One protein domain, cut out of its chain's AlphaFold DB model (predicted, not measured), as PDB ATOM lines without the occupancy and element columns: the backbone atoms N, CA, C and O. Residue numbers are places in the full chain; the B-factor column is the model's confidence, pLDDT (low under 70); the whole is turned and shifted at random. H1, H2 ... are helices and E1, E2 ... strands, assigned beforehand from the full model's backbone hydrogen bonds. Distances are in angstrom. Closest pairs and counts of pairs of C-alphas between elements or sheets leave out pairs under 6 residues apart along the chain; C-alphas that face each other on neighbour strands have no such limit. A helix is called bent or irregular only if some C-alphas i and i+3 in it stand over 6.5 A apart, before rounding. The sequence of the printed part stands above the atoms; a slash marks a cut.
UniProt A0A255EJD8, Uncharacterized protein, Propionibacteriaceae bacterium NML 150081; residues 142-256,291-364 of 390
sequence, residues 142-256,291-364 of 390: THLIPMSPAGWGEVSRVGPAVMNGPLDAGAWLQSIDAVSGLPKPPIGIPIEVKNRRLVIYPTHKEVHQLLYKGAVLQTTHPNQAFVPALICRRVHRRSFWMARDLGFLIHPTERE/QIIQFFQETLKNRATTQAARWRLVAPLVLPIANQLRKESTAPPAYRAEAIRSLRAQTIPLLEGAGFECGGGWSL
ATOM      1  N   THR A 142     -62.560 -25.060  14.867       85.56
ATOM      2  CA  THR A 142     -63.449 -23.892  15.014       85.56
ATOM      3  C   THR A 142     -63.576 -23.377  16.449       85.56
ATOM      4  O   THR A 142     -64.123 -22.301  16.665       85.56
ATOM      5  N   HIS A 143     -63.066 -24.113  17.442       92.62
ATOM      6  CA  HIS A 143     -63.067 -23.705  18.851       92.62
ATOM      7  C   HIS A 143     -61.973 -22.687  19.192       92.62
ATOM      8  O   HIS A 143     -61.921 -22.214  20.326       92.62
ATOM      9  N   LEU A 144     -61.098 -22.357  18.239       96.06
ATOM     10  CA  LEU A 144     -60.084 -21.321  18.382       96.06
ATOM     11  C   LEU A 144     -60.370 -20.184  17.403       96.06
ATOM     12  O   LEU A 144     -60.499 -20.398  16.200       96.06
ATOM     13  N   ILE A 145     -60.426 -18.965  17.928       96.12
ATOM     14  CA  ILE A 145     -60.641 -17.741  17.155       96.12
ATOM     15  C   ILE A 145     -59.382 -16.878  17.293       96.12
ATOM     16  O   ILE A 145     -58.878 -16.754  18.409       96.12
ATOM     17  N   PRO A 146     -58.843 -16.270  16.224       96.38
ATOM     18  CA  PRO A 146     -57.688 -15.388  16.357       96.38
ATOM     19  C   PRO A 146     -57.959 -14.228  17.322       96.38
ATOM     20  O   PRO A 146     -59.035 -13.631  17.301       96.38
ATOM     21  N   MET A 147     -56.980 -13.880  18.160       95.88
ATOM     22  CA  MET A 147     -57.074 -12.669  18.988       95.88
ATOM     23  C   MET A 147     -56.892 -11.385  18.185       95.88
ATOM     24  O   MET A 147     -57.454 -10.352  18.548       95.88
ATOM     25  N   SER A 148     -56.072 -11.439  17.133       92.50
ATOM     26  CA  SER A 148     -55.812 -10.296  16.267       92.50
ATOM     27  C   SER A 148     -56.873 -10.215  15.166       92.50
ATOM     28  O   SER A 148     -57.157 -11.228  14.520       92.50
ATOM     29  N   PRO A 149     -57.415  -9.020  14.871       86.31
ATOM     30  CA  PRO A 149     -58.293  -8.819  13.718       86.31
ATOM     31  C   PRO A 149     -57.625  -9.160  12.378       86.31
ATOM     32  O   PRO A 149     -58.314  -9.502  11.423       86.31
ATOM     33  N   ALA A 150     -56.289  -9.094  12.304       88.62
ATOM     34  CA  ALA A 150     -55.519  -9.458  11.113       88.62
ATOM     35  C   ALA A 150     -55.407 -10.984  10.902       88.62
ATOM     36  O   ALA A 150     -54.852 -11.433   9.900       88.62
ATOM     37  N   GLY A 151     -55.938 -11.786  11.829       91.69
ATOM     38  CA  GLY A 151     -55.905 -13.241  11.787       91.69
ATOM     39  C   GLY A 151     -54.860 -13.835  12.728       91.69
ATOM     40  O   GLY A 151     -54.588 -13.312  13.806       91.69
ATOM     41  N   TRP A 152     -54.321 -14.987  12.341       91.31
ATOM     42  CA  TRP A 152     -53.309 -15.709  13.105       91.31
ATOM     43  C   TRP A 152     -51.926 -15.080  12.880       91.31
ATOM     44  O   TRP A 152     -51.534 -14.856  11.735       91.31
ATOM     45  N   GLY A 153     -51.225 -14.761  13.969       89.56
ATOM     46  CA  GLY A 153     -49.936 -14.068  13.958       89.56
ATOM     47  C   GLY A 153     -49.825 -13.081  15.115       89.56
ATOM     48  O   GLY A 153     -50.539 -13.214  16.114       89.56
ATOM     49  N   GLU A 154     -48.954 -12.087  14.952       95.00
ATOM     50  CA  GLU A 154     -48.591 -11.169  16.024       95.00
ATOM     51  C   GLU A 154     -49.794 -10.454  16.662       95.00
ATOM     52  O   GLU A 154     -50.703  -9.955  15.987       95.00
ATOM     53  N   VAL A 155     -49.778 -10.366  17.993       95.75
ATOM     54  CA  VAL A 155     -50.799  -9.661  18.777       95.75
ATOM     55  C   VAL A 155     -50.127  -8.589  19.622       95.75
ATOM     56  O   VAL A 155     -49.529  -8.885  20.652       95.75
ATOM     57  N   SER A 156     -50.251  -7.324  19.219       94.00
ATOM     58  CA  SER A 156     -49.669  -6.183  19.954       94.00
ATOM     59  C   SER A 156     -50.614  -5.580  20.998       94.00
ATOM     60  O   SER A 156     -50.177  -4.885  21.919       94.00
ATOM     61  N   ARG A 157     -51.925  -5.815  20.858       94.19
ATOM     62  CA  ARG A 157     -52.973  -5.194  21.678       94.19
ATOM     63  C   ARG A 157     -54.194  -6.099  21.809       94.19
ATOM     64  O   ARG A 157     -54.588  -6.735  20.839       94.19
ATOM     65  N   VAL A 158     -54.835  -6.072  22.980       94.69
ATOM     66  CA  VAL A 158     -56.164  -6.661  23.216       94.69
ATOM     67  C   VAL A 158     -57.021  -5.662  23.997       94.69
ATOM     68  O   VAL A 158     -56.792  -5.418  25.184       94.69
ATOM     69  N   GLY A 159     -58.009  -5.051  23.340       92.56
ATOM     70  CA  GLY A 159     -58.768  -3.941  23.929       92.56
ATOM     71  C   GLY A 159     -57.837  -2.778  24.333       92.56
ATOM     72  O   GLY A 159     -57.006  -2.380  23.518       92.56
ATOM     73  N   PRO A 160     -57.922  -2.239  25.566       94.50
ATOM     74  CA  PRO A 160     -57.004  -1.213  26.063       94.50
ATOM     75  C   PRO A 160     -55.631  -1.755  26.497       94.50
ATOM     76  O   PRO A 160     -54.720  -0.966  26.735       94.50
ATOM     77  N   ALA A 161     -55.449  -3.076  26.604       94.44
ATOM     78  CA  ALA A 161     -54.179  -3.656  27.025       94.44
ATOM     79  C   ALA A 161     -53.156  -3.588  25.881       94.44
ATOM     80  O   ALA A 161     -53.332  -4.234  24.844       94.44
ATOM     81  N   VAL A 162     -52.081  -2.823  26.082       92.75
ATOM     82  CA  VAL A 162     -50.936  -2.735  25.165       92.75
ATOM     83  C   VAL A 162     -49.754  -3.466  25.784       92.75
ATOM     84  O   VAL A 162     -49.354  -3.182  26.913       92.75
ATOM     85  N   MET A 163     -49.195  -4.419  25.044       90.00
ATOM     86  CA  MET A 163     -48.052  -5.206  25.497       90.00
ATOM     87  C   MET A 163     -46.743  -4.533  25.077       90.00
ATOM     88  O   MET A 163     -46.656  -3.914  24.019       90.00
ATOM     89  N   ASN A 164     -45.709  -4.649  25.915       87.44
ATOM     90  CA  ASN A 164     -44.366  -4.185  25.564       87.44
ATOM     91  C   ASN A 164     -43.713  -5.224  24.635       87.44
ATOM     92  O   ASN A 164     -43.087  -6.177  25.107       87.44
ATOM     93  N   GLY A 165     -43.959  -5.051  23.334       90.69
ATOM     94  CA  GLY A 165     -43.669  -6.007  22.265       90.69
ATOM     95  C   GLY A 165     -44.862  -6.932  21.966       90.69
ATOM     96  O   GLY A 165     -45.585  -7.306  22.900       90.69
ATOM     97  N   PRO A 166     -45.083  -7.309  20.691       94.81
ATOM     98  CA  PRO A 166     -46.173  -8.203  20.297       94.81
ATOM     99  C   PRO A 166     -45.977  -9.608  20.862       94.81
ATOM    100  O   PRO A 166     -44.846 -10.041  21.060       94.81
ATOM    101  N   LEU A 167     -47.069 -10.315  21.142       97.00
ATOM    102  CA  LEU A 167     -47.050 -11.779  21.241       97.00
ATOM    103  C   LEU A 167     -46.842 -12.370  19.851       97.00
ATOM    104  O   LEU A 167     -47.381 -11.819  18.896       97.00
ATOM    105  N   ASP A 168     -46.185 -13.523  19.761       97.25
ATOM    106  CA  ASP A 168     -45.985 -14.235  18.492       97.25
ATOM    107  C   ASP A 168     -47.312 -14.759  17.908       97.25
ATOM    108  O   ASP A 168     -47.504 -14.810  16.693       97.25
ATOM    109  N   ALA A 169     -48.251 -15.146  18.780       97.44
ATOM    110  CA  ALA A 169     -49.612 -15.515  18.404       97.44
ATOM    111  C   ALA A 169     -50.614 -15.296  19.551       97.44
ATOM    112  O   ALA A 169     -50.255 -15.090  20.713       97.44
ATOM    113  N   GLY A 170     -51.909 -15.398  19.246       97.06
ATOM    114  CA  GLY A 170     -52.950 -15.424  20.268       97.06
ATOM    115  C   GLY A 170     -54.265 -16.003  19.764       97.06
ATOM    116  O   GLY A 170     -54.678 -15.742  18.632       97.06
ATOM    117  N   ALA A 171     -54.937 -16.773  20.622       97.75
ATOM    118  CA  ALA A 171     -56.228 -17.390  20.326       97.75
ATOM    119  C   ALA A 171     -57.254 -17.162  21.445       97.75
ATOM    120  O   ALA A 171     -56.931 -17.283  22.620       97.75
ATOM    121  N   TRP A 172     -58.511 -16.919  21.103       97.75
ATOM    122  CA  TRP A 172     -59.642 -17.113  22.001       97.75
ATOM    123  C   TRP A 172     -60.109 -18.562  21.913       97.75
ATOM    124  O   TRP A 172     -60.505 -19.029  20.847       97.75
ATOM    125  N   LEU A 173     -60.067 -19.269  23.036       97.56
ATOM    126  CA  LEU A 173     -60.621 -20.604  23.182       97.56
ATOM    127  C   LEU A 173     -62.107 -20.509  23.531       97.56
ATOM    128  O   LEU A 173     -62.458 -20.150  24.656       97.56
ATOM    129  N   GLN A 174     -62.964 -20.884  22.587       96.06
ATOM    130  CA  GLN A 174     -64.397 -21.038  22.794       96.06
ATOM    131  C   GLN A 174     -64.704 -22.482  23.196       96.06
ATOM    132  O   GLN A 174     -64.389 -23.427  22.478       96.06
ATOM    133  N   SER A 175     -65.338 -22.669  24.350       92.31
ATOM    134  CA  SER A 175     -65.786 -23.986  24.816       92.31
ATOM    135  C   SER A 175     -67.297 -24.007  25.003       92.31
ATOM    136  O   SER A 175     -67.914 -22.964  25.213       92.31
ATOM    137  N   ILE A 176     -67.885 -25.199  24.930       91.81
ATOM    138  CA  ILE A 176     -69.297 -25.438  25.233       91.81
ATOM    139  C   ILE A 176     -69.368 -26.118  26.595       91.81
ATOM    140  O   ILE A 176     -68.554 -26.990  26.912       91.81
ATOM    141  N   ASP A 177     -70.310 -25.693  27.422       89.88
ATOM    142  CA  ASP A 177     -70.614 -26.379  28.661       89.88
ATOM    143  C   ASP A 177     -71.339 -27.697  28.388       89.88
ATOM    144  O   ASP A 177     -72.382 -27.723  27.744       89.88
ATOM    145  N   ALA A 178     -70.773 -28.798  28.879       89.00
ATOM    146  CA  ALA A 178     -71.271 -30.135  28.573       89.00
ATOM    147  C   ALA A 178     -72.661 -30.417  29.168       89.00
ATOM    148  O   ALA A 178     -73.351 -31.299  28.669       89.00
ATOM    149  N   VAL A 179     -73.062 -29.693  30.221       92.25
ATOM    150  CA  VAL A 179     -74.346 -29.899  30.904       92.25
ATOM    151  C   VAL A 179     -75.431 -29.030  30.281       92.25
ATOM    152  O   VAL A 179     -76.486 -29.531  29.909       92.25
ATOM    153  N   SER A 180     -75.180 -27.727  30.151       94.38
ATOM    154  CA  SER A 180     -76.172 -26.775  29.635       94.38
ATOM    155  C   SER A 180     -76.206 -26.679  28.108       94.38
ATOM    156  O   SER A 180     -77.161 -26.143  27.554       94.38
ATOM    157  N   GLY A 181     -75.163 -27.146  27.414       93.25
ATOM    158  CA  GLY A 181     -75.003 -26.965  25.970       93.25
ATOM    159  C   GLY A 181     -74.715 -25.517  25.554       93.25
ATOM    160  O   GLY A 181     -74.613 -25.233  24.360       93.25
ATOM    161  N   LEU A 182     -74.567 -24.594  26.511       94.62
ATOM    162  CA  LEU A 182     -74.343 -23.177  26.240       94.62
ATOM    163  C   LEU A 182     -72.847 -22.860  26.069       94.62
ATOM    164  O   LEU A 182     -71.996 -23.503  26.696       94.62
ATOM    165  N   PRO A 183     -72.489 -21.851  25.253       93.19
ATOM    166  CA  PRO A 183     -71.118 -21.360  25.176       93.19
ATOM    167  C   PRO A 183     -70.623 -20.853  26.539       93.19
ATOM    168  O   PRO A 183     -71.275 -20.035  27.185       93.19
ATOM    169  N   LYS A 184     -69.439 -21.305  26.964       93.19
ATOM    170  CA  LYS A 184     -68.722 -20.715  28.103       93.19
ATOM    171  C   LYS A 184     -68.090 -19.381  27.697       93.19
ATOM    172  O   LYS A 184     -67.794 -19.204  26.511       93.19
ATOM    173  N   PRO A 185     -67.807 -18.473  28.650       94.88
ATOM    174  CA  PRO A 185     -66.958 -17.322  28.373       94.88
ATOM    175  C   PRO A 185     -65.645 -17.779  27.714       94.88
ATOM    176  O   PRO A 185     -65.051 -18.760  28.183       94.88
ATOM    177  N   PRO A 186     -65.201 -17.124  26.627       97.06
ATOM    178  CA  PRO A 186     -63.977 -17.519  25.946       97.06
ATOM    179  C   PRO A 186     -62.777 -17.346  26.880       97.06
ATOM    180  O   PRO A 186     -62.793 -16.490  27.760       97.06
ATOM    181  N   ILE A 187     -61.724 -18.137  26.688       98.50
ATOM    182  CA  ILE A 187     -60.461 -18.002  27.428       98.50
ATOM    183  C   ILE A 187     -59.394 -17.492  26.464       98.50
ATOM    184  O   ILE A 187     -59.176 -18.090  25.413       98.50
ATOM    185  N   GLY A 188     -58.721 -16.396  26.800       98.38
ATOM    186  CA  GLY A 188     -57.640 -15.858  25.981       98.38
ATOM    187  C   GLY A 188     -56.344 -16.641  26.174       98.38
ATOM    188  O   GLY A 188     -55.846 -16.770  27.283       98.38
ATOM    189  N   ILE A 189     -55.762 -17.143  25.095       98.50
ATOM    190  CA  ILE A 189     -54.505 -17.887  25.055       98.50
ATOM    191  C   ILE A 189     -53.410 -17.030  24.393       98.50
ATOM    192  O   ILE A 189     -53.237 -17.119  23.174       98.50
ATOM    193  N   PRO A 190     -52.714 -16.143  25.130       98.38
ATOM    194  CA  PRO A 190     -51.559 -15.430  24.596       98.38
ATOM    195  C   PRO A 190     -50.386 -16.401  24.419       98.38
ATOM    196  O   PRO A 190     -50.088 -17.175  25.332       98.38
ATOM    197  N   ILE A 191     -49.745 -16.389  23.247       98.56
ATOM    198  CA  ILE A 191     -48.758 -17.400  22.851       98.56
ATOM    199  C   ILE A 191     -47.412 -16.749  22.536       98.56
ATOM    200  O   ILE A 191     -47.332 -15.784  21.781       98.56
ATOM    201  N   GLU A 192     -46.352 -17.339  23.079       98.25
ATOM    202  CA  GLU A 192     -44.959 -17.051  22.729       98.25
ATOM    203  C   GLU A 192     -44.284 -18.314  22.207       98.25
ATOM    204  O   GLU A 192     -44.511 -19.417  22.715       98.25
ATOM    205  N   VAL A 193     -43.417 -18.144  21.217       98.19
ATOM    206  CA  VAL A 193     -42.697 -19.194  20.515       98.19
ATOM    207  C   VAL A 193     -41.197 -18.991  20.694       98.19
ATOM    208  O   VAL A 193     -40.632 -17.932  20.429       98.19
ATOM    209  N   LYS A 194     -40.513 -20.035  21.161       97.00
ATOM    210  CA  LYS A 194     -39.059 -20.056  21.359       97.00
ATOM    211  C   LYS A 194     -38.468 -21.301  20.716       97.00
ATOM    212  O   LYS A 194     -38.222 -22.320  21.360       97.00
ATOM    213  N   ASN A 195     -38.232 -21.196  19.413       96.25
ATOM    214  CA  ASN A 195     -37.706 -22.269  18.569       96.25
ATOM    215  C   ASN A 195     -36.172 -22.209  18.396       96.25
ATOM    216  O   ASN A 195     -35.635 -22.608  17.373       96.25
ATOM    217  N   ARG A 196     -35.449 -21.672  19.383       89.94
ATOM    218  CA  ARG A 196     -33.977 -21.675  19.403       89.94
ATOM    219  C   ARG A 196     -33.456 -22.836  20.244       89.94
ATOM    220  O   ARG A 196     -34.197 -23.435  21.029       89.94
ATOM    221  N   ARG A 197     -32.156 -23.119  20.137       89.00
ATOM    222  CA  ARG A 197     -31.470 -24.202  20.858       89.00
ATOM    223  C   ARG A 197     -31.240 -23.960  22.359       89.00
ATOM    224  O   ARG A 197     -30.201 -24.311  22.899       89.00
ATOM    225  N   LEU A 198     -32.261 -23.449  23.042       89.31
ATOM    226  CA  LEU A 198     -32.315 -23.177  24.476       89.31
ATOM    227  C   LEU A 198     -33.170 -24.238  25.188       89.31
ATOM    228  O   LEU A 198     -34.226 -24.631  24.690       89.31
ATOM    229  N   VAL A 199     -32.738 -24.698  26.364       92.06
ATOM    230  CA  VAL A 199     -33.609 -25.451  27.283       92.06
ATOM    231  C   VAL A 199     -34.210 -24.457  28.258       92.06
ATOM    232  O   VAL A 199     -33.475 -23.804  28.982       92.06
ATOM    233  N   ILE A 200     -35.532 -24.322  28.274       93.69
ATOM    234  CA  ILE A 200     -36.206 -23.316  29.094       93.69
ATOM    235  C   ILE A 200     -36.186 -23.695  30.582       93.69
ATOM    236  O   ILE A 200     -36.769 -24.714  30.969       93.69
ATOM    237  N   TYR A 201     -35.588 -22.843  31.421       93.69
ATOM    238  CA  TYR A 201     -35.620 -22.919  32.889       93.69
ATOM    239  C   TYR A 201     -36.542 -21.843  33.489       93.69
ATOM    240  O   TYR A 201     -36.811 -20.844  32.823       93.69
ATOM    241  N   PRO A 202     -36.986 -21.989  34.756       94.94
ATOM    242  CA  PRO A 202     -37.787 -20.968  35.438       94.94
ATOM    243  C   PRO A 202     -37.115 -19.599  35.488       94.94
ATOM    244  O   PRO A 202     -37.799 -18.592  35.509       94.94
ATOM    245  N   THR A 203     -35.783 -19.563  35.497       92.75
ATOM    246  CA  THR A 203     -34.991 -18.336  35.549       92.75
ATOM    247  C   THR A 203     -34.800 -17.689  34.183       92.75
ATOM    248  O   THR A 203     -34.182 -16.638  34.120       92.75
ATOM    249  N   HIS A 204     -35.269 -18.258  33.073       93.06
ATOM    250  CA  HIS A 204     -35.001 -17.708  31.741       93.06
ATOM    251  C   HIS A 204     -35.906 -16.523  31.395       93.06
ATOM    252  O   HIS A 204     -37.108 -16.539  31.666       93.06
ATOM    253  N   LYS A 205     -35.333 -15.491  30.759       93.56
ATOM    254  CA  LYS A 205     -36.054 -14.258  30.390       93.56
ATOM    255  C   LYS A 205     -37.249 -14.544  29.478       93.56
ATOM    256  O   LYS A 205     -38.279 -13.893  29.610       93.56
ATOM    257  N   GLU A 206     -37.139 -15.548  28.613       94.06
ATOM    258  CA  GLU A 206     -38.148 -15.946  27.633       94.06
ATOM    259  C   GLU A 206     -39.464 -16.355  28.301       94.06
ATOM    260  O   GLU A 206     -40.539 -16.021  27.805       94.06
ATOM    261  N   VAL A 207     -39.391 -17.032  29.453       95.44
ATOM    262  CA  VAL A 207     -40.583 -17.373  30.242       95.44
ATOM    263  C   VAL A 207     -41.233 -16.089  30.742       95.44
ATOM    264  O   VAL A 207     -42.431 -15.880  30.573       95.44
ATOM    265  N   HIS A 208     -40.437 -15.184  31.306       96.44
ATOM    266  CA  HIS A 208     -40.944 -13.949  31.897       96.44
ATOM    267  C   HIS A 208     -41.451 -12.931  30.879       96.44
ATOM    268  O   HIS A 208     -42.329 -12.144  31.222       96.44
ATOM    269  N   GLN A 209     -40.976 -12.962  29.632       95.94
ATOM    270  CA  GLN A 209     -41.571 -12.190  28.538       95.94
ATOM    271  C   GLN A 209     -43.042 -12.578  28.335       95.94
ATOM    272  O   GLN A 209     -43.906 -11.699  28.348       95.94
ATOM    273  N   LEU A 210     -43.339 -13.881  28.242       97.88
ATOM    274  CA  LEU A 210     -44.712 -14.381  28.145       97.88
ATOM    275  C   LEU A 210     -45.525 -14.043  29.400       97.88
ATOM    276  O   LEU A 210     -46.628 -13.507  29.297       97.88
ATOM    277  N   LEU A 211     -44.988 -14.356  30.584       98.19
ATOM    278  CA  LEU A 211     -45.703 -14.160  31.846       98.19
ATOM    279  C   LEU A 211     -46.045 -12.687  32.081       98.19
ATOM    280  O   LEU A 211     -47.154 -12.383  32.507       98.19
ATOM    281  N   TYR A 212     -45.133 -11.774  31.745       97.88
ATOM    282  CA  TYR A 212     -45.388 -10.341  31.806       97.88
ATOM    283  C   TYR A 212     -46.550  -9.938  30.891       97.88
ATOM    284  O   TYR A 212     -47.497  -9.306  31.354       97.88
ATOM    285  N   LYS A 213     -46.521 -10.340  29.612       98.19
ATOM    286  CA  LYS A 213     -47.587 -10.021  28.646       98.19
ATOM    287  C   LYS A 213     -48.937 -10.583  29.101       98.19
ATOM    288  O   LYS A 213     -49.931  -9.860  29.124       98.19
ATOM    289  N   GLY A 214     -48.964 -11.836  29.553       98.25
ATOM    290  CA  GLY A 214     -50.160 -12.465  30.114       98.25
ATOM    291  C   GLY A 214     -50.683 -11.768  31.373       98.25
ATOM    292  O   GLY A 214     -51.895 -11.705  31.583       98.25
ATOM    293  N   ALA A 215     -49.790 -11.232  32.207       98.38
ATOM    294  CA  ALA A 215     -50.161 -10.585  33.458       98.38
ATOM    295  C   ALA A 215     -50.712  -9.177  33.212       98.38
ATOM    296  O   ALA A 215     -51.688  -8.786  33.852       98.38
ATOM    297  N   VAL A 216     -50.160  -8.456  32.228       98.19
ATOM    298  CA  VAL A 216     -50.736  -7.206  31.710       98.19
ATOM    299  C   VAL A 216     -52.160  -7.453  31.215       98.19
ATOM    300  O   VAL A 216     -53.081  -6.784  31.676       98.19
ATOM    301  N   LEU A 217     -52.368  -8.458  30.355       98.31
ATOM    302  CA  LEU A 217     -53.702  -8.805  29.851       98.31
ATOM    303  C   LEU A 217     -54.690  -9.100  30.986       98.31
ATOM    304  O   LEU A 217     -55.781  -8.532  31.013       98.31
ATOM    305  N   GLN A 218     -54.296  -9.939  31.946       98.44
ATOM    306  CA  GLN A 218     -55.165 -10.338  33.053       98.44
ATOM    307  C   GLN A 218     -55.478  -9.185  34.016       98.44
ATOM    308  O   GLN A 218     -56.600  -9.105  34.514       98.44
ATOM    309  N   THR A 219     -54.515  -8.294  34.270       97.94
ATOM    310  CA  THR A 219     -54.690  -7.141  35.170       97.94
ATOM    311  C   THR A 219     -55.548  -6.059  34.520       97.94
ATOM    312  O   THR A 219     -56.396  -5.465  35.179       97.94
ATOM    313  N   THR A 220     -55.369  -5.815  33.218       98.00
ATOM    314  CA  THR A 220     -56.197  -4.857  32.474       98.00
ATOM    315  C   THR A 220     -57.628  -5.362  32.273       98.00
ATOM    316  O   THR A 220     -58.560  -4.563  32.254       98.00
ATOM    317  N   HIS A 221     -57.821  -6.679  32.159       97.62
ATOM    318  CA  HIS A 221     -59.128  -7.307  31.959       97.62
ATOM    319  C   HIS A 221     -59.442  -8.312  33.081       97.62
ATOM    320  O   HIS A 221     -59.456  -9.522  32.846       97.62
ATOM    321  N   PRO A 222     -59.739  -7.849  34.309       97.06
ATOM    322  CA  PRO A 222     -59.834  -8.714  35.491       97.06
ATOM    323  C   PRO A 222     -60.974  -9.739  35.438       97.06
ATOM    324  O   PRO A 222     -60.940 -10.724  36.173       97.06
ATOM    325  N   ASN A 223     -61.981  -9.520  34.587       96.25
ATOM    326  CA  ASN A 223     -63.124 -10.421  34.399       96.25
ATOM    327  C   ASN A 223     -62.959 -11.383  33.217       96.25
ATOM    328  O   ASN A 223     -63.758 -12.304  33.069       96.25
ATOM    329  N   GLN A 224     -61.926 -11.191  32.397       97.56
ATOM    330  CA  GLN A 224     -61.611 -12.057  31.270       97.56
ATOM    331  C   GLN A 224     -60.572 -13.090  31.710       97.56
ATOM    332  O   GLN A 224     -59.563 -12.756  32.325       97.56
ATOM    333  N   ALA A 225     -60.820 -14.357  31.399       98.19
ATOM    334  CA  ALA A 225     -59.897 -15.443  31.694       98.19
ATOM    335  C   ALA A 225     -58.773 -15.492  30.650       98.19
ATOM    336  O   ALA A 225     -59.062 -15.431  29.449       98.19
ATOM    337  N   PHE A 226     -57.525 -15.663  31.097       98.62
ATOM    338  CA  PHE A 226     -56.371 -15.902  30.227       98.62
ATOM    339  C   PHE A 226     -55.536 -17.106  30.674       98.62
ATOM    340  O   PHE A 226     -55.459 -17.403  31.863       98.62
ATOM    341  N   VAL A 227     -54.877 -17.772  29.722       98.75
ATOM    342  CA  VAL A 227     -53.876 -18.826  29.957       98.75
ATOM    343  C   VAL A 227     -52.687 -18.591  29.035       98.75
ATOM    344  O   VAL A 227     -52.770 -18.916  27.848       98.75
ATOM    345  N   PRO A 228     -51.571 -18.044  29.539       98.75
ATOM    346  CA  PRO A 228     -50.369 -17.908  28.732       98.75
ATOM    347  C   PRO A 228     -49.847 -19.273  28.278       98.75
ATOM    348  O   PRO A 228     -49.870 -20.239  29.043       98.75
ATOM    349  N   ALA A 229     -49.369 -19.361  27.041       98.69
ATOM    350  CA  ALA A 229     -48.831 -20.587  26.467       98.69
ATOM    351  C   ALA A 229     -47.450 -20.348  25.841       98.69
ATOM    352  O   ALA A 229     -47.299 -19.567  24.906       98.69
ATOM    353  N   LEU A 230     -46.437 -21.048  26.351       98.62
ATOM    354  CA  LEU A 230     -45.084 -21.043  25.804       98.62
ATOM    355  C   LEU A 230     -44.879 -22.279  24.934       98.62
ATOM    356  O   LEU A 230     -44.885 -23.407  25.427       98.62
ATOM    357  N   ILE A 231     -44.634 -22.077  23.650       98.44
ATOM    358  CA  ILE A 231     -44.243 -23.137  22.728       98.44
ATOM    359  C   ILE A 231     -42.740 -23.021  22.554       98.44
ATOM    360  O   ILE A 231     -42.231 -21.989  22.134       98.44
ATOM    361  N   CYS A 232     -41.993 -24.051  22.916       97.88
ATOM    362  CA  CYS A 232     -40.538 -23.983  22.885       97.88
ATOM    363  C   CYS A 232     -39.945 -25.276  22.358       97.88
ATOM    364  O   CYS A 232     -40.609 -26.304  22.350       97.88
ATOM    365  N   ARG A 233     -38.682 -25.253  21.940       95.06
ATOM    366  CA  ARG A 233     -38.003 -26.485  21.529       95.06
ATOM    367  C   ARG A 233     -37.890 -27.466  22.697       95.06
ATOM    368  O   ARG A 233     -38.249 -28.632  22.573       95.06
ATOM    369  N   ARG A 234     -37.371 -27.006  23.838       92.56
ATOM    370  CA  ARG A 234     -37.122 -27.838  25.021       92.56
ATOM    371  C   ARG A 234     -37.373 -27.073  26.305       92.56
ATOM    372  O   ARG A 234     -37.188 -25.861  26.381       92.56
ATOM    373  N   VAL A 235     -37.696 -27.823  27.348       93.19
ATOM    374  CA  VAL A 235     -38.025 -27.280  28.658       93.19
ATOM    375  C   VAL A 235     -37.483 -28.180  29.761       93.19
ATOM    376  O   VAL A 235     -37.560 -29.406  29.684       93.19
ATOM    377  N   HIS A 236     -36.925 -27.567  30.798       91.12
ATOM    378  CA  HIS A 236     -36.508 -28.274  31.997       91.12
ATOM    379  C   HIS A 236     -37.721 -28.620  32.871       91.12
ATOM    380  O   HIS A 236     -38.688 -27.861  32.965       91.12
ATOM    381  N   ARG A 237     -37.658 -29.744  33.593       90.00
ATOM    382  CA  ARG A 237     -38.775 -30.241  34.418       90.00
ATOM    383  C   ARG A 237     -39.296 -29.210  35.426       90.00
ATOM    384  O   ARG A 237     -40.500 -29.140  35.649       90.00
ATOM    385  N   ARG A 238     -38.419 -28.382  36.004       92.56
ATOM    386  CA  ARG A 238     -38.836 -27.319  36.938       92.56
ATOM    387  C   ARG A 238     -39.758 -26.289  36.286       92.56
ATOM    388  O   ARG A 238     -40.700 -25.847  36.927       92.56
ATOM    389  N   SER A 239     -39.560 -25.961  35.015       95.19
ATOM    390  CA  SER A 239     -40.439 -25.022  34.309       95.19
ATOM    391  C   SER A 239     -41.838 -25.607  34.103       95.19
ATOM    392  O   SER A 239     -42.813 -24.870  34.170       95.19
ATOM    393  N   PHE A 240     -41.979 -26.930  33.941       95.00
ATOM    394  CA  PHE A 240     -43.302 -27.572  33.934       95.00
ATOM    395  C   PHE A 240     -44.014 -27.474  35.283       95.00
ATOM    396  O   PHE A 240     -45.230 -27.286  35.323       95.00
ATOM    397  N   TRP A 241     -43.277 -27.610  36.386       96.25
ATOM    398  CA  TRP A 241     -43.840 -27.429  37.724       96.25
ATOM    399  C   TRP A 241     -44.256 -25.976  37.962       96.25
ATOM    400  O   TRP A 241     -45.346 -25.748  38.476       96.25
ATOM    401  N   MET A 242     -43.449 -25.014  37.505       97.94
ATOM    402  CA  MET A 242     -43.800 -23.592  37.527       97.94
ATOM    403  C   MET A 242     -45.074 -23.326  36.716       97.94
ATOM    404  O   MET A 242     -45.981 -22.666  37.207       97.94
ATOM    405  N   ALA A 243     -45.168 -23.890  35.508       98.12
ATOM    406  CA  ALA A 243     -46.335 -23.778  34.634       98.12
ATOM    407  C   ALA A 243     -47.615 -24.283  35.301       98.12
ATOM    408  O   ALA A 243     -48.609 -23.564  35.366       98.12
ATOM    409  N   ARG A 244     -47.549 -25.492  35.873       96.81
ATOM    410  CA  ARG A 244     -48.662 -26.099  36.610       96.81
ATOM    411  C   ARG A 244     -49.118 -25.228  37.778       96.81
ATOM    412  O   ARG A 244     -50.323 -25.064  37.951       96.81
ATOM    413  N   ASP A 245     -48.175 -24.756  38.591       97.06
ATOM    414  CA  ASP A 245     -48.499 -24.029  39.814       97.06
ATOM    415  C   ASP A 245     -49.064 -22.644  39.465       97.06
ATOM    416  O   ASP A 245     -50.151 -22.309  39.927       97.06
ATOM    417  N   LEU A 246     -48.410 -21.896  38.567       98.38
ATOM    418  CA  LEU A 246     -48.796 -20.524  38.224       98.38
ATOM    419  C   LEU A 246     -49.992 -20.401  37.268       98.38
ATOM    420  O   LEU A 246     -50.541 -19.314  37.160       98.38
ATOM    421  N   GLY A 247     -50.427 -21.447  36.564       98.06
ATOM    422  CA  GLY A 247     -51.587 -21.314  35.672       98.06
ATOM    423  C   GLY A 247     -51.261 -21.077  34.194       98.06
ATOM    424  O   GLY A 247     -52.122 -20.603  33.456       98.06
ATOM    425  N   PHE A 248     -50.039 -21.365  33.741       98.62
ATOM    426  CA  PHE A 248     -49.666 -21.235  32.325       98.62
ATOM    427  C   PHE A 248     -49.322 -22.593  31.707       98.62
ATOM    428  O   PHE A 248     -49.150 -23.601  32.394       98.62
ATOM    429  N   LEU A 249     -49.250 -22.652  30.381       98.50
ATOM    430  CA  LEU A 249     -48.951 -23.873  29.640       98.50
ATOM    431  C   LEU A 249     -47.580 -23.784  28.977       98.50
ATOM    432  O   LEU A 249     -47.182 -22.734  28.483       98.50
ATOM    433  N   ILE A 250     -46.872 -24.912  28.936       98.12
ATOM    434  CA  ILE A 250     -45.660 -25.073  28.131       98.12
ATOM    435  C   ILE A 250     -45.838 -26.289  27.231       98.12
ATOM    436  O   ILE A 250     -46.249 -27.352  27.700       98.12
ATOM    437  N   HIS A 251     -45.485 -26.139  25.960       98.00
ATOM    438  CA  HIS A 251     -45.411 -27.227  24.998       98.00
ATOM    439  C   HIS A 251     -43.994 -27.315  24.413       98.00
ATOM    440  O   HIS A 251     -43.614 -26.443  23.627       98.00
ATOM    441  N   PRO A 252     -43.191 -28.329  24.792       96.75
ATOM    442  CA  PRO A 252     -41.959 -28.622  24.082       96.75
ATOM    443  C   PRO A 252     -42.272 -29.302  22.747       96.75
ATOM    444  O   PRO A 252     -42.923 -30.343  22.715       96.75
ATOM    445  N   THR A 253     -41.782 -28.736  21.651       96.69
ATOM    446  CA  THR A 253     -41.884 -29.332  20.312       96.69
ATOM    447  C   THR A 253     -40.850 -30.437  20.104       96.69
ATOM    448  O   THR A 253     -40.983 -31.233  19.177       96.69
ATOM    449  N   GLU A 254     -39.790 -30.441  20.924       93.56
ATOM    450  CA  GLU A 254     -38.596 -31.293  20.827       93.56
ATOM    451  C   GLU A 254     -37.860 -31.189  19.483       93.56
ATOM    452  O   GLU A 254     -36.924 -31.940  19.219       93.56
ATOM    453  N   ARG A 255     -38.250 -30.218  18.652       95.00
ATOM    454  CA  ARG A 255     -37.763 -29.993  17.293       95.00
ATOM    455  C   ARG A 255     -37.334 -28.550  17.133       95.00
ATOM    456  O   ARG A 255     -38.001 -27.646  17.629       95.00
ATOM    457  N   GLU A 256     -36.237 -28.355  16.417       95.38
ATOM    458  CA  GLU A 256     -35.775 -27.037  15.997       95.38
ATOM    459  C   GLU A 256     -36.194 -26.825  14.546       95.38
ATOM    460  O   GLU A 256     -35.589 -27.373  13.624       95.38
ATOM    461  N   GLN A 291     -46.804 -29.894  12.337       92.25
ATOM    462  CA  GLN A 291     -47.934 -29.401  13.121       92.25
ATOM    463  C   GLN A 291     -47.908 -29.935  14.548       92.25
ATOM    464  O   GLN A 291     -47.537 -31.084  14.780       92.25
ATOM    465  N   ILE A 292     -48.368 -29.107  15.483       95.44
ATOM    466  CA  ILE A 292     -48.522 -29.419  16.912       95.44
ATOM    467  C   ILE A 292     -50.003 -29.380  17.317       95.44
ATOM    468  O   ILE A 292     -50.381 -28.885  18.375       95.44
ATOM    469  N   ILE A 293     -50.871 -29.890  16.440       94.12
ATOM    470  CA  ILE A 293     -52.336 -29.801  16.565       94.12
ATOM    471  C   ILE A 293     -52.846 -30.399  17.881       94.12
ATOM    472  O   ILE A 293     -53.739 -29.825  18.503       94.12
ATOM    473  N   GLN A 294     -52.254 -31.503  18.346       94.62
ATOM    474  CA  GLN A 294     -52.669 -32.176  19.579       94.62
ATOM    475  C   GLN A 294     -52.599 -31.252  20.806       94.62
ATOM    476  O   GLN A 294     -53.456 -31.312  21.692       94.62
ATOM    477  N   PHE A 295     -51.620 -30.341  20.848       96.00
ATOM    478  CA  PHE A 295     -51.548 -29.344  21.912       96.00
ATOM    479  C   PHE A 295     -52.806 -28.466  21.928       96.00
ATOM    480  O   PHE A 295     -53.425 -28.301  22.975       96.00
ATOM    481  N   PHE A 296     -53.224 -27.963  20.766       96.12
ATOM    482  CA  PHE A 296     -54.357 -27.048  20.628       96.12
ATOM    483  C   PHE A 296     -55.733 -27.728  20.708       96.12
ATOM    484  O   PHE A 296     -56.697 -27.116  21.170       96.12
ATOM    485  N   GLN A 297     -55.842 -28.983  20.271       93.69
ATOM    486  CA  GLN A 297     -57.101 -29.736  20.282       93.69
ATOM    487  C   GLN A 297     -57.381 -30.418  21.621       93.69
ATOM    488  O   GLN A 297     -58.525 -30.423  22.076       93.69
ATOM    489  N   GLU A 298     -56.352 -30.966  22.266       92.75
ATOM    490  CA  GLU A 298     -56.518 -31.804  23.453       92.75
ATOM    491  C   GLU A 298     -55.962 -31.122  24.697       92.75
ATOM    492  O   GLU A 298     -56.698 -30.832  25.638       92.75
ATOM    493  N   THR A 299     -54.657 -30.828  24.707       94.81
ATOM    494  CA  THR A 299     -53.978 -30.352  25.925       94.81
ATOM    495  C   THR A 299     -54.550 -29.019  26.392       94.81
ATOM    496  O   THR A 299     -54.879 -28.858  27.566       94.81
ATOM    497  N   LEU A 300     -54.689 -28.072  25.466       94.81
ATOM    498  CA  LEU A 300     -55.224 -26.749  25.731       94.81
ATOM    499  C   LEU A 300     -56.669 -26.844  26.227       94.81
ATOM    500  O   LEU A 300     -56.976 -26.341  27.303       94.81
ATOM    501  N   LYS A 301     -57.528 -27.562  25.499       91.62
ATOM    502  CA  LYS A 301     -58.944 -27.741  25.845       91.62
ATOM    503  C   LYS A 301     -59.127 -28.350  27.239       91.62
ATOM    504  O   LYS A 301     -59.932 -27.856  28.020       91.62
ATOM    505  N   ASN A 302     -58.350 -29.380  27.564       93.62
ATOM    506  CA  ASN A 302     -58.484 -30.113  28.823       93.62
ATOM    507  C   ASN A 302     -57.957 -29.335  30.034       93.62
ATOM    508  O   ASN A 302     -58.373 -29.597  31.159       93.62
ATOM    509  N   ARG A 303     -57.014 -28.408  29.830       96.38
ATOM    510  CA  ARG A 303     -56.318 -27.730  30.934       96.38
ATOM    511  C   ARG A 303     -56.701 -26.262  31.087       96.38
ATOM    512  O   ARG A 303     -56.530 -25.730  32.181       96.38
ATOM    513  N   ALA A 304     -57.222 -25.614  30.045       96.62
ATOM    514  CA  ALA A 304     -57.406 -24.165  30.019       96.62
ATOM    515  C   ALA A 304     -58.259 -23.640  31.176       96.62
ATOM    516  O   ALA A 304     -57.865 -22.666  31.801       96.62
ATOM    517  N   THR A 305     -59.377 -24.284  31.522       96.31
ATOM    518  CA  THR A 305     -60.246 -23.798  32.608       96.31
ATOM    519  C   THR A 305     -59.521 -23.758  33.956       96.31
ATOM    520  O   THR A 305     -59.503 -22.720  34.614       96.31
ATOM    521  N   THR A 306     -58.870 -24.855  34.352       96.69
ATOM    522  CA  THR A 306     -58.139 -24.926  35.626       96.69
ATOM    523  C   THR A 306     -56.926 -23.998  35.635       96.69
ATOM    524  O   THR A 306     -56.656 -23.344  36.639       96.69
ATOM    525  N   GLN A 307     -56.196 -23.922  34.520       98.31
ATOM    526  CA  GLN A 307     -55.024 -23.052  34.409       98.31
ATOM    527  C   GLN A 307     -55.425 -21.571  34.426       98.31
ATOM    528  O   GLN A 307     -54.787 -20.788  35.119       98.31
ATOM    529  N   ALA A 308     -56.538 -21.203  33.787       98.50
ATOM    530  CA  ALA A 308     -57.044 -19.834  33.791       98.50
ATOM    531  C   ALA A 308     -57.449 -19.375  35.192       98.50
ATOM    532  O   ALA A 308     -57.185 -18.237  35.573       98.50
ATOM    533  N   ALA A 309     -58.069 -20.265  35.973       98.12
ATOM    534  CA  ALA A 309     -58.438 -19.973  37.352       98.12
ATOM    535  C   ALA A 309     -57.201 -19.703  38.228       98.12
ATOM    536  O   ALA A 309     -57.186 -18.722  38.967       98.12
ATOM    537  N   ARG A 310     -56.139 -20.510  38.087       98.44
ATOM    538  CA  ARG A 310     -54.848 -20.269  38.759       98.44
ATOM    539  C   ARG A 310     -54.206 -18.963  38.297       98.44
ATOM    540  O   ARG A 310     -53.841 -18.136  39.129       98.44
ATOM    541  N   TRP A 311     -54.125 -18.753  36.981       98.69
ATOM    542  CA  TRP A 311     -53.497 -17.573  36.386       98.69
ATOM    543  C   TRP A 311     -54.159 -16.280  36.851       98.69
ATOM    544  O   TRP A 311     -53.468 -15.344  37.239       98.69
ATOM    545  N   ARG A 312     -55.497 -16.242  36.883       98.50
ATOM    546  CA  ARG A 312     -56.260 -15.076  37.341       98.50
ATOM    547  C   ARG A 312     -55.871 -14.636  38.754       98.50
ATOM    548  O   ARG A 312     -55.824 -13.436  39.004       98.50
ATOM    549  N   LEU A 313     -55.580 -15.585  39.646       98.06
ATOM    550  CA  LEU A 313     -55.157 -15.296  41.019       98.06
ATOM    551  C   LEU A 313     -53.726 -14.765  41.077       98.06
ATOM    552  O   LEU A 313     -53.464 -13.780  41.760       98.06
ATOM    553  N   VAL A 314     -52.793 -15.408  40.370       98.25
ATOM    554  CA  VAL A 314     -51.361 -15.100  40.523       98.25
ATOM    555  C   VAL A 314     -50.859 -13.999  39.597       98.25
ATOM    556  O   VAL A 314     -49.824 -13.406  39.884       98.25
ATOM    557  N   ALA A 315     -51.554 -13.698  38.497       98.44
ATOM    558  CA  ALA A 315     -51.109 -12.719  37.508       98.44
ATOM    559  C   ALA A 315     -50.736 -11.347  38.112       98.44
ATOM    560  O   ALA A 315     -49.675 -10.835  37.744       98.44
ATOM    561  N   PRO A 316     -51.498 -10.770  39.067       97.94
ATOM    562  CA  PRO A 316     -51.105  -9.519  39.719       97.94
ATOM    563  C   PRO A 316     -49.764  -9.605  40.466       97.94
ATOM    564  O   PRO A 316     -48.982  -8.660  40.412       97.94
ATOM    565  N   LEU A 317     -49.463 -10.743  41.108       97.31
ATOM    566  CA  LEU A 317     -48.182 -10.988  41.791       97.31
ATOM    567  C   LEU A 317     -47.041 -11.232  40.795       97.31
ATOM    568  O   LEU A 317     -45.907 -10.803  41.002       97.31
ATOM    569  N   VAL A 318     -47.342 -11.923  39.695       97.88
ATOM    570  CA  VAL A 318     -46.373 -12.240  38.640       97.88
ATOM    571  C   VAL A 318     -45.941 -10.982  37.887       97.88
ATOM    572  O   VAL A 318     -44.780 -10.893  37.498       97.88
ATOM    573  N   LEU A 319     -46.834 -10.007  37.684       97.50
ATOM    574  CA  LEU A 319     -46.580  -8.814  36.870       97.50
ATOM    575  C   LEU A 319     -45.279  -8.063  37.232       97.50
ATOM    576  O   LEU A 319     -44.439  -7.908  36.337       97.50
ATOM    577  N   PRO A 320     -45.062  -7.602  38.482       95.88
ATOM    578  CA  PRO A 320     -43.847  -6.862  38.834       95.88
ATOM    579  C   PRO A 320     -42.578  -7.715  38.684       95.88
ATOM    580  O   PRO A 320     -41.591  -7.249  38.112       95.88
ATOM    581  N   ILE A 321     -42.621  -8.981  39.110       94.94
ATOM    582  CA  ILE A 321     -41.469  -9.894  39.070       94.94
ATOM    583  C   ILE A 321     -41.108 -10.249  37.621       94.94
ATOM    584  O   ILE A 321     -39.945 -10.178  37.222       94.94
ATOM    585  N   ALA A 322     -42.098 -10.572  36.788       95.50
ATOM    586  CA  ALA A 322     -41.883 -10.864  35.376       95.50
ATOM    587  C   ALA A 322     -41.390  -9.629  34.607       95.50
ATOM    588  O   ALA A 322     -40.534  -9.760  33.732       95.50
ATOM    589  N   ASN A 323     -41.861  -8.423  34.950       94.38
ATOM    590  CA  ASN A 323     -41.355  -7.187  34.346       94.38
ATOM    591  C   ASN A 323     -39.864  -6.963  34.626       94.38
ATOM    592  O   ASN A 323     -39.158  -6.401  33.788       94.38
ATOM    593  N   GLN A 324     -39.391  -7.393  35.792       92.25
ATOM    594  CA  GLN A 324     -37.979  -7.349  36.125       92.25
ATOM    595  C   GLN A 324     -37.200  -8.448  35.398       92.25
ATOM    596  O   GLN A 324     -36.245  -8.158  34.681       92.25
ATOM    597  N   LEU A 325     -37.633  -9.703  35.526       92.69
ATOM    598  CA  LEU A 325     -36.891 -10.861  35.025       92.69
ATOM    599  C   LEU A 325     -36.886 -10.993  33.497       92.69
ATOM    600  O   LEU A 325     -36.025 -11.686  32.951       92.69
ATOM    601  N   ARG A 326     -37.808 -10.338  32.784       91.56
ATOM    602  CA  ARG A 326     -37.806 -10.308  31.311       91.56
ATOM    603  C   ARG A 326     -36.707  -9.426  30.714       91.56
ATOM    604  O   ARG A 326     -36.462  -9.523  29.515       91.56
ATOM    605  N   LYS A 327     -36.109  -8.526  31.504       88.94
ATOM    606  CA  LYS A 327     -35.037  -7.633  31.048       88.94
ATOM    607  C   LYS A 327     -33.714  -8.399  31.047       88.94
ATOM    608  O   LYS A 327     -33.415  -9.121  31.994       88.94
ATOM    609  N   GLU A 328     -32.958  -8.245  29.968       65.12
ATOM    610  CA  GLU A 328     -31.744  -9.021  29.686       65.12
ATOM    611  C   GLU A 328     -30.533  -8.574  30.519       65.12
ATOM    612  O   GLU A 328     -29.722  -9.403  30.902       65.12
ATOM    613  N   SER A 329     -30.457  -7.292  30.891       60.62
ATOM    614  CA  SER A 329     -29.188  -6.641  31.251       60.62
ATOM    615  C   SER A 329     -28.966  -6.279  32.728       60.62
ATOM    616  O   SER A 329     -28.125  -5.434  33.004       60.62
ATOM    617  N   THR A 330     -29.710  -6.816  33.705       55.34
ATOM    618  CA  THR A 330     -29.650  -6.236  35.079       55.34
ATOM    619  C   THR A 330     -29.630  -7.198  36.260       55.34
ATOM    620  O   THR A 330     -29.483  -6.739  37.388       55.34
ATOM    621  N   ALA A 331     -29.765  -8.506  36.058       67.94
ATOM    622  CA  ALA A 331     -29.915  -9.429  37.180       67.94
ATOM    623  C   ALA A 331     -28.899 -10.573  37.111       67.94
ATOM    624  O   ALA A 331     -29.074 -11.461  36.270       67.94
ATOM    625  N   PRO A 332     -27.905 -10.601  38.020       83.12
ATOM    626  CA  PRO A 332     -27.061 -11.769  38.233       83.12
ATOM    627  C   PRO A 332     -27.902 -13.039  38.458       83.12
ATOM    628  O   PRO A 332     -29.035 -12.954  38.947       83.12
ATOM    629  N   PRO A 333     -27.375 -14.235  38.160       83.19
ATOM    630  CA  PRO A 333     -28.093 -15.499  38.343       83.19
ATOM    631  C   PRO A 333     -28.687 -15.666  39.747       83.19
ATOM    632  O   PRO A 333     -29.841 -16.081  39.879       83.19
ATOM    633  N   ALA A 334     -27.938 -15.268  40.781       85.25
ATOM    634  CA  ALA A 334     -28.384 -15.279  42.173       85.25
ATOM    635  C   ALA A 334     -29.635 -14.414  42.388       85.25
ATOM    636  O   ALA A 334     -30.604 -14.863  42.999       85.25
ATOM    637  N   TYR A 335     -29.663 -13.213  41.797       88.19
ATOM    638  CA  TYR A 335     -30.829 -12.334  41.833       88.19
ATOM    639  C   TYR A 335     -32.047 -12.995  41.183       88.19
ATOM    640  O   TYR A 335     -33.153 -12.975  41.724       88.19
ATOM    641  N   ARG A 336     -31.855 -13.613  40.010       90.31
ATOM    642  CA  ARG A 336     -32.942 -14.301  39.300       90.31
ATOM    643  C   ARG A 336     -33.478 -15.465  40.129       90.31
ATOM    644  O   ARG A 336     -34.689 -15.631  40.215       90.31
ATOM    645  N   ALA A 337     -32.599 -16.246  40.754       89.81
ATOM    646  CA  ALA A 337     -32.996 -17.328  41.647       89.81
ATOM    647  C   ALA A 337     -33.814 -16.809  42.838       89.81
ATOM    648  O   ALA A 337     -34.856 -17.388  43.147       89.81
ATOM    649  N   GLU A 338     -33.399 -15.697  43.444       91.25
ATOM    650  CA  GLU A 338     -34.103 -15.089  44.573       91.25
ATOM    651  C   GLU A 338     -35.481 -14.546  44.185       91.25
ATOM    652  O   GLU A 338     -36.479 -14.851  44.831       91.25
ATOM    653  N   ALA A 339     -35.591 -13.847  43.056       92.94
ATOM    654  CA  ALA A 339     -36.881 -13.386  42.548       92.94
ATOM    655  C   ALA A 339     -37.856 -14.552  42.282       92.94
ATOM    656  O   ALA A 339     -39.059 -14.440  42.528       92.94
ATOM    657  N   ILE A 340     -37.344 -15.697  41.818       93.94
ATOM    658  CA  ILE A 340     -38.122 -16.928  41.631       93.94
ATOM    659  C   ILE A 340     -38.525 -17.550  42.980       93.94
ATOM    660  O   ILE A 340     -39.663 -18.008  43.097       93.94
ATOM    661  N   ARG A 341     -37.654 -17.544  44.002       93.56
ATOM    662  CA  ARG A 341     -38.013 -17.968  45.374       93.56
ATOM    663  C   ARG A 341     -39.104 -17.074  45.959       93.56
ATOM    664  O   ARG A 341     -40.113 -17.589  46.430       93.56
ATOM    665  N   SER A 342     -38.954 -15.757  45.844       93.56
ATOM    666  CA  SER A 342     -39.942 -14.784  46.313       93.56
ATOM    667  C   SER A 342     -41.296 -14.971  45.622       93.56
ATOM    668  O   SER A 342     -42.332 -15.030  46.287       93.56
ATOM    669  N   LEU A 343     -41.303 -15.167  44.296       95.50
ATOM    670  CA  LEU A 343     -42.531 -15.483  43.564       95.50
ATOM    671  C   LEU A 343     -43.176 -16.770  44.091       95.50
ATOM    672  O   LEU A 343     -44.393 -16.813  44.271       95.50
ATOM    673  N   ARG A 344     -42.386 -17.817  44.359       95.81
ATOM    674  CA  ARG A 344     -42.894 -19.074  44.927       95.81
ATOM    675  C   ARG A 344     -43.530 -18.839  46.295       95.81
ATOM    676  O   ARG A 344     -44.667 -19.255  46.503       95.81
ATOM    677  N   ALA A 345     -42.811 -18.173  47.195       95.12
ATOM    678  CA  ALA A 345     -43.241 -17.922  48.568       95.12
ATOM    679  C   ALA A 345     -44.567 -17.147  48.633       95.12
ATOM    680  O   ALA A 345     -45.387 -17.411  49.503       95.12
ATOM    681  N   GLN A 346     -44.809 -16.240  47.682       95.94
ATOM    682  CA  GLN A 346     -46.059 -15.479  47.607       95.94
ATOM    683  C   GLN A 346     -47.198 -16.252  46.925       95.94
ATOM    684  O   GLN A 346     -48.355 -16.152  47.327       95.94
ATOM    685  N   THR A 347     -46.894 -17.022  45.877       96.50
ATOM    686  CA  THR A 347     -47.928 -17.672  45.052       96.50
ATOM    687  C   THR A 347     -48.476 -18.954  45.663       96.50
ATOM    688  O   THR A 347     -49.666 -19.219  45.505       96.50
ATOM    689  N   ILE A 348     -47.656 -19.739  46.371       95.44
ATOM    690  CA  ILE A 348     -48.111 -21.002  46.970       95.44
ATOM    691  C   ILE A 348     -49.226 -20.771  47.999       95.44
ATOM    692  O   ILE A 348     -50.302 -21.329  47.785       95.44
ATOM    693  N   PRO A 349     -49.059 -19.920  49.034       96.81
ATOM    694  CA  PRO A 349     -50.109 -19.712  50.030       96.81
ATOM    695  C   PRO A 349     -51.400 -19.158  49.418       96.81
ATOM    696  O   PRO A 349     -52.493 -19.549  49.819       96.81
ATOM    697  N   LEU A 350     -51.285 -18.281  48.411       97.25
ATOM    698  CA  LEU A 350     -52.437 -17.737  47.691       97.25
ATOM    699  C   LEU A 350     -53.234 -18.836  46.970       97.25
ATOM    700  O   LEU A 350     -54.461 -18.858  47.025       97.25
ATOM    701  N   LEU A 351     -52.537 -19.737  46.278       97.56
ATOM    702  CA  LEU A 351     -53.160 -20.828  45.532       97.56
ATOM    703  C   LEU A 351     -53.756 -21.886  46.465       97.56
ATOM    704  O   LEU A 351     -54.889 -22.315  46.244       97.56
ATOM    705  N   GLU A 352     -53.037 -22.263  47.519       97.00
ATOM    706  CA  GLU A 352     -53.520 -23.206  48.533       97.00
ATOM    707  C   GLU A 352     -54.747 -22.654  49.267       97.00
ATOM    708  O   GLU A 352     -55.736 -23.368  49.431       97.00
ATOM    709  N   GLY A 353     -54.747 -21.359  49.606       97.44
ATOM    710  CA  GLY A 353     -55.911 -20.670  50.172       97.44
ATOM    711  C   GLY A 353     -57.132 -20.649  49.243       97.44
ATOM    712  O   GLY A 353     -58.263 -20.562  49.714       97.44
ATOM    713  N   ALA A 354     -56.923 -20.787  47.929       97.12
ATOM    714  CA  ALA A 354     -57.976 -20.933  46.924       97.12
ATOM    715  C   ALA A 354     -58.319 -22.404  46.595       97.12
ATOM    716  O   ALA A 354     -59.080 -22.663  45.661       97.12
ATOM    717  N   GLY A 355     -57.767 -23.370  47.338       97.31
ATOM    718  CA  GLY A 355     -58.044 -24.802  47.180       97.31
ATOM    719  C   GLY A 355     -57.245 -25.495  46.072       97.31
ATOM    720  O   GLY A 355     -57.595 -26.602  45.662       97.31
ATOM    721  N   PHE A 356     -56.186 -24.868  45.557       96.94
ATOM    722  CA  PHE A 356     -55.306 -25.483  44.569       96.94
ATOM    723  C   PHE A 356     -54.136 -26.212  45.228       96.94
ATOM    724  O   PHE A 356     -53.395 -25.636  46.015       96.94
ATOM    725  N   GLU A 357     -53.886 -27.452  44.807       94.12
ATOM    726  CA  GLU A 357     -52.654 -28.157  45.173       94.12
ATOM    727  C   GLU A 357     -51.437 -27.523  44.480       94.12
ATOM    728  O   GLU A 357     -51.434 -27.329  43.253       94.12
ATOM    729  N   CYS A 358     -50.388 -27.242  45.252       90.94
ATOM    730  CA  CYS A 358     -49.119 -26.702  44.772       90.94
ATOM    731  C   CYS A 358     -47.953 -27.589  45.208       90.94
ATOM    732  O   CYS A 358     -47.989 -28.226  46.254       90.94
ATOM    733  N   GLY A 359     -46.911 -27.661  44.374       87.44
ATOM    734  CA  GLY A 359     -45.729 -28.467  44.696       87.44
ATOM    735  C   GLY A 359     -44.486 -27.647  45.000       87.44
ATOM    736  O   GLY A 359     -43.595 -28.156  45.667       87.44
ATOM    737  N   GLY A 360     -44.364 -26.429  44.461       86.69
ATOM    738  CA  GLY A 360     -43.260 -25.516  44.778       86.69
ATOM    739  C   GLY A 360     -41.855 -25.959  44.352       86.69
ATOM    740  O   GLY A 360     -40.902 -25.194  44.484       86.69
ATOM    741  N   GLY A 361     -41.698 -27.156  43.780       87.50
ATOM    742  CA  GLY A 361     -40.398 -27.711  43.382       87.50
ATOM    743  C   GLY A 361     -39.711 -26.989  42.217       87.50
ATOM    744  O   GLY A 361     -38.674 -27.446  41.735       87.50
ATOM    745  N   TRP A 362     -40.297 -25.905  41.706       89.62
ATOM    746  CA  TRP A 362     -39.772 -25.149  40.575       89.62
ATOM    747  C   TRP A 362     -38.746 -24.077  40.945       89.62
ATOM    748  O   TRP A 362     -37.974 -23.692  40.068       89.62
ATOM    749  N   SER A 363     -38.665 -23.650  42.206       88.19
ATOM    750  CA  SER A 363     -37.553 -22.828  42.694       88.19
ATOM    751  C   SER A 363     -36.589 -23.652  43.549       88.19
ATOM    752  O   SER A 363     -36.895 -24.772  43.963       88.19
ATOM    753  N   LEU A 364     -35.400 -23.100  43.798       78.50
ATOM    754  CA  LEU A 364     -34.473 -23.665  44.778       78.50
ATOM    755  C   LEU A 364     -35.109 -23.651  46.183       78.50
ATOM    756  O   LEU A 364     -36.051 -22.878  46.407       78.50
TER     757      LEU A 364
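This is residues 142 to 256 and 291 to 364 of the 390 residues of an uncharacterized protein of Propionibacteriaceae bacterium NML 150081 (UniProt A0A255EJD8). A strongly twisted five-stranded sheet has helix H1 along one side and the first arm of a long bent helix, H3a, on the other; the second arm, H3b, crosses H1 and H2, and H4 folds back over it as the outermost layer. The small hairpin E2 and E3 packs on H1. The printed part has 189 residues, with seven named strands and four named helices in the order E1 E2 E3 E4 E5 H1 E6 H2 E7 H3 H4. The mixed sheet runs E1 E4 E5 E6 E7; the class is mixed, helices and strands. The whole is compact, with a radius of gyration of the C-alphas of 15.8 A and spans of 49 by 38 by 33 A.

Find C-alpha 144 at (-60.084, -21.321, 18.382), where E1, residues 144 to 146, begins. Next come E2, 155 to 158, E3, 161 to 167, and E4, 169 to 173. E5, 187 to 200, spans 24.9 A and bends by 133 degrees at residue 197. H1, 205 to 220, is 22.3 A long; E6, 229 to 235, H2, 237 to 246, and E7, 249 to 252, follow. H3, 293 to 325, was assigned as one helix by its hydrogen bonds but is bent, with C-alphas 302 and 305 7.6 A apart: look for arms H3a, 293 to 302, and H3b, 305 to 325, 26.8 A long and irregular, with C-alphas 313 and 316 7.2 A apart. H4, 333 to 353, runs 30.7 A to C-alpha 353 at (-55.911, -20.670, 50.172).

In the sheet, antiparallel E1 and E4 have N 145 and O 172 at 2.9 A. The hairpin E4 and E5 has N 189 and O 171 at 2.7 A. Parallel E5 and E6 have N 194 and O 231 at 2.8 A, and parallel E6 and E7 N 230 and O 249 at 2.8 A. E5, H1, E6 and E6, H2, E7 are strand-helix-strand units, parallel neighbours with a helix between, each with a right-handed crossover. With H1 and H2 on one face and H3a on the other, there are three layers. H1 runs along the strands over E5 and E6, at a height over the sheet of 9.7 A; its closest C-alphas to E5 are Leu 210 and Glu 192, 6.0 A. H2 lies over E6 at a height of 9.0 A. H3a, at 7.7 A, lies only just over E5, with 3 C-alphas on it. In the hairpin E2 and E3, N 155 and O 167 are 2.9 A apart; the closest C-alphas of E3 and H1 are Met 163 and Lys 213, 5.8 A. H3 is the hub: H3b touches H1 at a steep tilt of 65 degrees, C-alphas 215 and 315 being closest at 4.7 A. With residues 307 to 314 alone, H3b touches H2, C-alphas 311 and 246 being closest at 5.8 A. H3b and H4 form a helical hairpin, at a shallow tilt of 31 degrees, with C-alphas 314 and 347 closest at 6.2 A. H4 is not on the sheet. Every O i to N i+4 pair is within hydrogen-bond range in H2, but 11 of 12 in H1, 4 of 6 in H3a, 12 of 17 in H3b and 15 of 17 in H4.

The C-alphas farthest apart, those of Ser 180 and Pro 332, are 52.1 A apart. Residues 257 to 290 are not printed; across this cut C-alphas 256 and 291 are 12.7 A apart. Of the links printed whole, E4 to E5 is long. Look at residues 328 to 331 for pLDDT under 70; the mean of the printed part is 94.0.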